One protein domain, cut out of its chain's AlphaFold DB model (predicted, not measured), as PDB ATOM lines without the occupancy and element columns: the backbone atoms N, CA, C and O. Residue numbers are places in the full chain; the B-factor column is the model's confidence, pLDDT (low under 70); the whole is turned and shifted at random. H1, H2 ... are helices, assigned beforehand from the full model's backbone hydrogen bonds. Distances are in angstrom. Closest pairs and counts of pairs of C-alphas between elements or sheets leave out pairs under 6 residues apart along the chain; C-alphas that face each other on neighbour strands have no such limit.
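AT A GLANCE: This is residues 2 to 53 of the 201 residues of an uncharacterized protein of Atopobium minutum 10063974 (UniProt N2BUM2). The longest helix, H2, lies side by side with H3, both running the same way, and the chain between them folds back past the pair in a long loop, residues 29 to 43. A small helical turn, H1, sticks out at one end within residues 7 to 13. The printed part has 52 residues with three named helices, H1, H2, H3 in chain order, and no named strand; the class is all helix, with under half of the residues in named elements. The whole is compact, with a radius of gyration of the C-alphas of 11.0 A and spans of 31 by 21 by 19 A.

HOW THE PARTS SIT: H2, residues 17 to 28, and H3, residues 44 to 52, touch, with Pro 17 and Thr 45 the closest C-alphas at 4.6 A. They run the same way at a shallow tilt of 30 degrees. H1, residues 9 to 12, is apart from both. In H2 and H3 every O i to N i+4 pair is within hydrogen-bond range; H1 is too short for one.

IN THESE COORDINATES: H2 is 16.7 A long from C-alpha 17 at (-11.200, -12.569, -37.661). H3 is 12.5 A long and ends at C-alpha 52 at (-14.435, -6.943, -29.250). H1 is 4.7 A long.

THE WHOLE: The C-alphas of Glu 10 and Asp 32, the two farthest apart, are 31.9 A apart. The link H1 to H2 is tight and H2 to H3 long. The printed part has no cut, and no printed residue is under 70 in pLDDT.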
ATOM      1  N   PHE A   2       4.243  -3.455 -27.814       89.31
ATOM      2  CA  PHE A   2       3.696  -3.323 -29.168       89.31
ATOM      3  C   PHE A   2       3.489  -4.714 -29.760       89.31
ATOM      4  O   PHE A   2       4.361  -5.574 -29.616       89.31
ATOM      5  N   LEU A   3       2.353  -4.925 -30.420       92.88
ATOM      6  CA  LEU A   3       2.106  -6.102 -31.242       92.88
ATOM      7  C   LEU A   3       2.094  -5.652 -32.700       92.88
ATOM      8  O   LEU A   3       1.167  -4.977 -33.135       92.88
ATOM      9  N   CYS A   4       3.163  -5.964 -33.428       92.06
ATOM     10  CA  CYS A   4       3.307  -5.528 -34.812       92.06
ATOM     11  C   CYS A   4       2.348  -6.282 -35.739       92.06
ATOM     12  O   CYS A   4       2.066  -7.463 -35.528       92.06
ATOM     13  N   GLY A   5       1.913  -5.598 -36.797       90.06
ATOM     14  CA  GLY A   5       1.147  -6.206 -37.879       90.06
ATOM     15  C   GLY A   5       1.938  -7.257 -38.677       90.06
ATOM     16  O   GLY A   5       3.146  -7.442 -38.471       90.06
ATOM     17  N   PRO A   6       1.264  -7.960 -39.601       91.12
ATOM     18  CA  PRO A   6       1.886  -8.957 -40.466       91.12
ATOM     19  C   PRO A   6       2.997  -8.352 -41.337       91.12
ATOM     20  O   PRO A   6       2.960  -7.182 -41.708       91.12
ATOM     21  N   ARG A   7       3.994  -9.174 -41.693       91.06
ATOM     22  CA  ARG A   7       5.184  -8.746 -42.462       91.06
ATOM     23  C   ARG A   7       4.938  -8.550 -43.965       91.06
ATOM     24  O   ARG A   7       5.867  -8.168 -44.670       91.06
ATOM     25  N   GLY A   8       3.726  -8.820 -44.436       91.62
ATOM     26  CA  GLY A   8       3.333  -8.716 -45.835       91.62
ATOM     27  C   GLY A   8       1.838  -9.004 -46.021       91.62
ATOM     28  O   GLY A   8       1.227  -9.644 -45.152       91.62
ATOM     29  N   PRO A   9       1.231  -8.518 -47.116       88.00
ATOM     30  CA  PRO A   9      -0.191  -8.711 -47.407       88.00
ATOM     31  C   PRO A   9      -0.578 -10.191 -47.548       88.00
ATOM     32  O   PRO A   9      -1.629 -10.598 -47.067       88.00
ATOM     33  N   GLU A  10       0.299 -11.030 -48.095       93.25
ATOM     34  CA  GLU A  10       0.080 -12.472 -48.267       93.25
ATOM     35  C   GLU A  10      -0.048 -13.236 -46.942       93.25
ATOM     36  O   GLU A  10      -0.634 -14.319 -46.878       93.25
ATOM     37  N   ILE A  11       0.536 -12.692 -45.869       91.69
ATOM     38  CA  ILE A  11       0.363 -13.207 -44.509       91.69
ATOM     39  C   ILE A  11      -0.904 -12.611 -43.900       91.69
ATOM     40  O   ILE A  11      -1.627 -13.332 -43.219       91.69
ATOM     41  N   ALA A  12      -1.179 -11.328 -44.156       89.19
ATOM     42  CA  ALA A  12      -2.370 -10.645 -43.663       89.19
ATOM     43  C   ALA A  12      -3.663 -11.349 -44.106       89.19
ATOM     44  O   ALA A  12      -4.528 -11.585 -43.274       89.19
ATOM     45  N   GLU A  13      -3.748 -11.785 -45.367       88.69
ATOM     46  CA  GLU A  13      -4.906 -12.524 -45.901       88.69
ATOM     47  C   GLU A  13      -5.178 -13.856 -45.187       88.69
ATOM     48  O   GLU A  13      -6.299 -14.357 -45.198       88.69
ATOM     49  N   LYS A  14      -4.162 -14.452 -44.552       92.38
ATOM     50  CA  LYS A  14      -4.306 -15.718 -43.816       92.38
ATOM     51  C   LYS A  14      -4.799 -15.517 -42.386       92.38
ATOM     52  O   LYS A  14      -5.090 -16.506 -41.712       92.38
ATOM     53  N   ILE A  15      -4.836 -14.276 -41.903       92.25
ATOM     54  CA  ILE A  15      -5.277 -13.955 -40.549       92.25
ATOM     55  C   ILE A  15      -6.798 -13.936 -40.543       92.25
ATOM     56  O   ILE A  15      -7.425 -13.115 -41.205       92.25
ATOM     57  N   SER A  16      -7.398 -14.842 -39.774       95.38
ATOM     58  CA  SER A  16      -8.850 -14.886 -39.648       95.38
ATOM     59  C   SER A  16      -9.355 -13.928 -38.563       95.38
ATOM     60  O   SER A  16      -8.679 -13.730 -37.545       95.38
ATOM     61  N   PRO A  17     -10.589 -13.410 -38.691       95.31
ATOM     62  CA  PRO A  17     -11.200 -12.569 -37.661       95.31
ATOM     63  C   PRO A  17     -11.229 -13.253 -36.282       95.31
ATOM     64  O   PRO A  17     -10.920 -12.644 -35.261       95.31
ATOM     65  N   ALA A  18     -11.482 -14.566 -36.251       95.25
ATOM     66  CA  ALA A  18     -11.478 -15.358 -35.022       95.25
ATOM     67  C   ALA A  18     -10.100 -15.405 -34.334       95.25
ATOM     68  O   ALA A  18     -10.023 -15.436 -33.102       95.25
ATOM     69  N   GLN A  19      -9.000 -15.414 -35.097       95.31
ATOM     70  CA  GLN A  19      -7.653 -15.326 -34.526       95.31
ATOM     71  C   GLN A  19      -7.427 -13.961 -33.876       95.31
ATOM     72  O   GLN A  19      -6.910 -13.906 -32.760       95.31
ATOM     73  N   VAL A  20      -7.865 -12.880 -34.526       94.81
ATOM     74  CA  VAL A  20      -7.749 -11.518 -33.989       94.81
ATOM     75  C   VAL A  20      -8.538 -11.377 -32.689       94.81
ATOM     76  O   VAL A  20      -7.971 -10.949 -31.683       94.81
ATOM     77  N   SER A  21      -9.790 -11.838 -32.647       94.25
ATOM     78  CA  SER A  21     -10.605 -11.798 -31.425       94.25
ATOM     79  C   SER A  21      -9.956 -12.558 -30.268       94.25
ATOM     80  O   SER A  21      -9.920 -12.059 -29.144       94.25
ATOM     81  N   ARG A  22      -9.362 -13.734 -30.526       94.19
ATOM     82  CA  ARG A  22      -8.637 -14.507 -29.498       94.19
ATOM     83  C   ARG A  22      -7.426 -13.756 -28.950       94.19
ATOM     84  O   ARG A  22      -7.185 -13.796 -27.745       94.19
ATOM     85  N   VAL A  23      -6.676 -13.071 -29.813       94.69
ATOM     86  CA  VAL A  23      -5.536 -12.244 -29.395       94.69
ATOM     87  C   VAL A  23      -6.009 -11.075 -28.535       94.69
ATOM     88  O   VAL A  23      -5.461 -10.866 -27.455       94.69
ATOM     89  N   LEU A  24      -7.053 -10.355 -28.953       94.81
ATOM     90  CA  LEU A  24      -7.602  -9.231 -28.185       94.81
ATOM     91  C   LEU A  24      -8.121  -9.669 -26.809       94.81
ATOM     92  O   LEU A  24      -7.830  -9.013 -25.810       94.81
ATOM     93  N   MET A  25      -8.820 -10.806 -26.736       92.38
ATOM     94  CA  MET A  25      -9.273 -11.381 -25.464       92.38
ATOM     95  C   MET A  25      -8.108 -11.698 -24.526       92.38
ATOM     96  O   MET A  25      -8.188 -11.396 -23.337       92.38
ATOM     97  N   ALA A  26      -7.025 -12.279 -25.049       94.12
ATOM     98  CA  ALA A  26      -5.838 -12.555 -24.249       94.12
ATOM     99  C   ALA A  26      -5.202 -11.254 -23.740       94.12
ATOM    100  O   ALA A  26      -4.962 -11.126 -22.544       94.12
ATOM    101  N   LEU A  27      -4.984 -10.267 -24.619       94.81
ATOM    102  CA  LEU A  27      -4.361  -8.987 -24.260       94.81
ATOM    103  C   LEU A  27      -5.145  -8.233 -23.182       94.81
ATOM    104  O   LEU A  27      -4.532  -7.658 -22.285       94.81
ATOM    105  N   ARG A  28      -6.480  -8.292 -23.210       91.31
ATOM    106  CA  ARG A  28      -7.340  -7.654 -22.202       91.31
ATOM    107  C   ARG A  28      -7.107  -8.174 -20.778       91.31
ATOM    108  O   ARG A  28      -7.382  -7.456 -19.828       91.31
ATOM    109  N   GLY A  29      -6.604  -9.399 -20.617       91.94
ATOM    110  CA  GLY A  29      -6.247  -9.953 -19.306       91.94
ATOM    111  C   GLY A  29      -4.892  -9.480 -18.765       91.94
ATOM    112  O   GLY A  29      -4.630  -9.652 -17.579       91.94
ATOM    113  N   TYR A  30      -4.033  -8.904 -19.614       94.50
ATOM    114  CA  TYR A  30      -2.662  -8.511 -19.257       94.50
ATOM    115  C   TYR A  30      -2.419  -6.997 -19.268       94.50
ATOM    116  O   TYR A  30      -1.392  -6.556 -18.757       94.50
ATOM    117  N   TYR A  31      -3.315  -6.210 -19.868       95.00
ATOM    118  CA  TYR A  31      -3.148  -4.767 -20.049       95.00
ATOM    119  C   TYR A  31      -4.403  -4.005 -19.642       95.00
ATOM    120  O   TYR A  31      -5.508  -4.391 -20.018       95.00
ATOM    121  N   ASP A  32      -4.213  -2.871 -18.964       92.56
ATOM    122  CA  ASP A  32      -5.306  -1.964 -18.589       92.56
ATOM    123  C   ASP A  32      -5.961  -1.319 -19.822       92.56
ATOM    124  O   ASP A  32      -7.175  -1.127 -19.871       92.56
ATOM    125  N   TYR A  33      -5.150  -1.027 -20.845       93.69
ATOM    126  CA  TYR A  33      -5.584  -0.414 -22.097       93.69
ATOM    127  C   TYR A  33      -4.990  -1.151 -23.300       93.69
ATOM    128  O   TYR A  33      -3.786  -1.405 -23.360       93.69
ATOM    129  N   VAL A  34      -5.835  -1.442 -24.290       95.25
ATOM    130  CA  VAL A  34      -5.441  -2.029 -25.578       95.25
ATOM    131  C   VAL A  34      -5.911  -1.092 -26.686       95.25
ATOM    132  O   VAL A  34      -7.108  -0.947 -26.909       95.25
ATOM    133  N   LEU A  35      -4.963  -0.451 -27.373       94.62
ATOM    134  CA  LEU A  35      -5.241   0.380 -28.543       94.62
ATOM    135  C   LEU A  35      -5.073  -0.459 -29.810       94.62
ATOM    136  O   LEU A  35      -4.032  -1.089 -29.998       94.62
ATOM    137  N   VAL A  36      -6.084  -0.441 -30.675       95.62
ATOM    138  CA  VAL A  36      -6.072  -1.155 -31.956       95.62
ATOM    139  C   VAL A  36      -6.140  -0.136 -33.087       95.62
ATOM    140  O   VAL A  36      -7.095   0.630 -33.168       95.62
ATOM    141  N   ASP A  37      -5.125  -0.128 -33.948       94.12
ATOM    142  CA  ASP A  37      -5.145   0.617 -35.207       94.12
ATOM    143  C   ASP A  37      -5.714  -0.288 -36.304       94.12
ATOM    144  O   ASP A  37      -5.159  -1.348 -36.595       94.12
ATOM    145  N   THR A  38      -6.853   0.106 -36.868       91.25
ATOM    146  CA  THR A  38      -7.608  -0.692 -37.842       91.25
ATOM    147  C   THR A  38      -7.379  -0.263 -39.291       91.25
ATOM    148  O   THR A  38      -7.917  -0.890 -40.201       91.25
ATOM    149  N   GLY A  39      -6.618   0.807 -39.542       88.25
ATOM    150  CA  GLY A  39      -6.503   1.389 -40.881       88.25
ATOM    151  C   GLY A  39      -7.845   1.897 -41.434       88.25
ATOM    152  O   GLY A  39      -8.723   2.323 -40.684       88.25
ATOM    153  N   THR A  40      -7.997   1.889 -42.765       89.50
ATOM    154  CA  THR A  40      -9.156   2.483 -43.472       89.50
ATOM    155  C   THR A  40     -10.084   1.470 -44.145       89.50
ATOM    156  O   THR A  40     -11.093   1.867 -44.727       89.50
ATOM    157  N   THR A  41      -9.729   0.187 -44.136       90.31
ATOM    158  CA  THR A  41     -10.492  -0.869 -44.813       90.31
ATOM    159  C   THR A  41     -11.592  -1.391 -43.898       90.31
ATOM    160  O   THR A  41     -11.373  -1.593 -42.708       90.31
ATOM    161  N   ILE A  42     -12.777  -1.616 -44.466       92.06
ATOM    162  CA  ILE A  42     -13.910  -2.221 -43.767       92.06
ATOM    163  C   ILE A  42     -14.027  -3.663 -44.264       92.06
ATOM    164  O   ILE A  42     -14.593  -3.908 -45.328       92.06
ATOM    165  N   ASP A  43     -13.448  -4.594 -43.515       92.88
ATOM    166  CA  ASP A  43     -13.477  -6.032 -43.778       92.88
ATOM    167  C   ASP A  43     -13.985  -6.813 -42.551       92.88
ATOM    168  O   ASP A  43     -14.326  -6.237 -41.512       92.88
ATOM    169  N   ASP A  44     -14.042  -8.140 -42.658       94.00
ATOM    170  CA  ASP A  44     -14.498  -9.004 -41.563       94.00
ATOM    171  C   ASP A  44     -13.617  -8.868 -40.309       94.00
ATOM    172  O   ASP A  44     -14.089  -9.028 -39.181       94.00
ATOM    173  N   THR A  45     -12.335  -8.535 -40.488       94.06
ATOM    174  CA  THR A  45     -11.403  -8.306 -39.381       94.06
ATOM    175  C   THR A  45     -11.732  -7.004 -38.658       94.06
ATOM    176  O   THR A  45     -11.800  -6.998 -37.428       94.06
ATOM    177  N   PHE A  46     -12.000  -5.920 -39.388       95.19
ATOM    178  CA  PHE A  46     -12.475  -4.655 -38.828       95.19
ATOM    179  C   PHE A  46     -13.755  -4.854 -38.013       95.19
ATOM    180  O   PHE A  46     -13.860  -4.331 -36.901       95.19
ATOM    181  N   ILE A  47     -14.712  -5.633 -38.531       95.38
ATOM    182  CA  ILE A  47     -15.969  -5.926 -37.829       95.38
ATOM    183  C   ILE A  47     -15.688  -6.704 -36.538       95.38
ATOM    184  O   ILE A  47     -16.130  -6.278 -35.473       95.38
ATOM    185  N   ALA A  48     -14.888  -7.772 -36.590       95.38
ATOM    186  CA  ALA A  48     -14.558  -8.566 -35.403       95.38
ATOM    187  C   ALA A  48     -13.789  -7.770 -34.333       95.38
ATOM    188  O   ALA A  48     -14.056  -7.913 -33.137       95.38
ATOM    189  N   ILE A  49     -12.862  -6.898 -34.744       95.81
ATOM    190  CA  ILE A  49     -12.196  -5.955 -33.834       95.81
ATOM    191  C   ILE A  49     -13.239  -5.034 -33.205       95.81
ATOM    192  O   ILE A  49     -13.274  -4.887 -31.983       95.81
ATOM    193  N   SER A  50     -14.105  -4.444 -34.030       95.69
ATOM    194  CA  SER A  50     -15.136  -3.509 -33.591       95.69
ATOM    195  C   SER A  50     -16.086  -4.139 -32.579       95.69
ATOM    196  O   SER A  50     -16.452  -3.480 -31.613       95.69
ATOM    197  N   GLU A  51     -16.451  -5.412 -32.725       94.06
ATOM    198  CA  GLU A  51     -17.261  -6.144 -31.743       94.06
ATOM    199  C   GLU A  51     -16.534  -6.321 -30.404       94.06
ATOM    200  O   GLU A  51     -17.143  -6.124 -29.349       94.06
ATOM    201  N   ALA A  52     -15.234  -6.628 -30.434       93.31
ATOM    202  CA  ALA A  52     -14.435  -6.943 -29.250       93.31
ATOM    203  C   ALA A  52     -14.021  -5.718 -28.406       93.31
ATOM    204  O   ALA A  52     -13.745  -5.867 -27.209       93.31
ATOM    205  N   VAL A  53     -13.953  -4.522 -29.001       94.25
ATOM    206  CA  VAL A  53     -13.512  -3.291 -28.315       94.25
ATOM    207  C   VAL A  53     -14.646  -2.565 -27.583       94.25
ATOM    208  O   VAL A  53     -15.824  -2.664 -27.947       94.25
TER     209      VAL A  53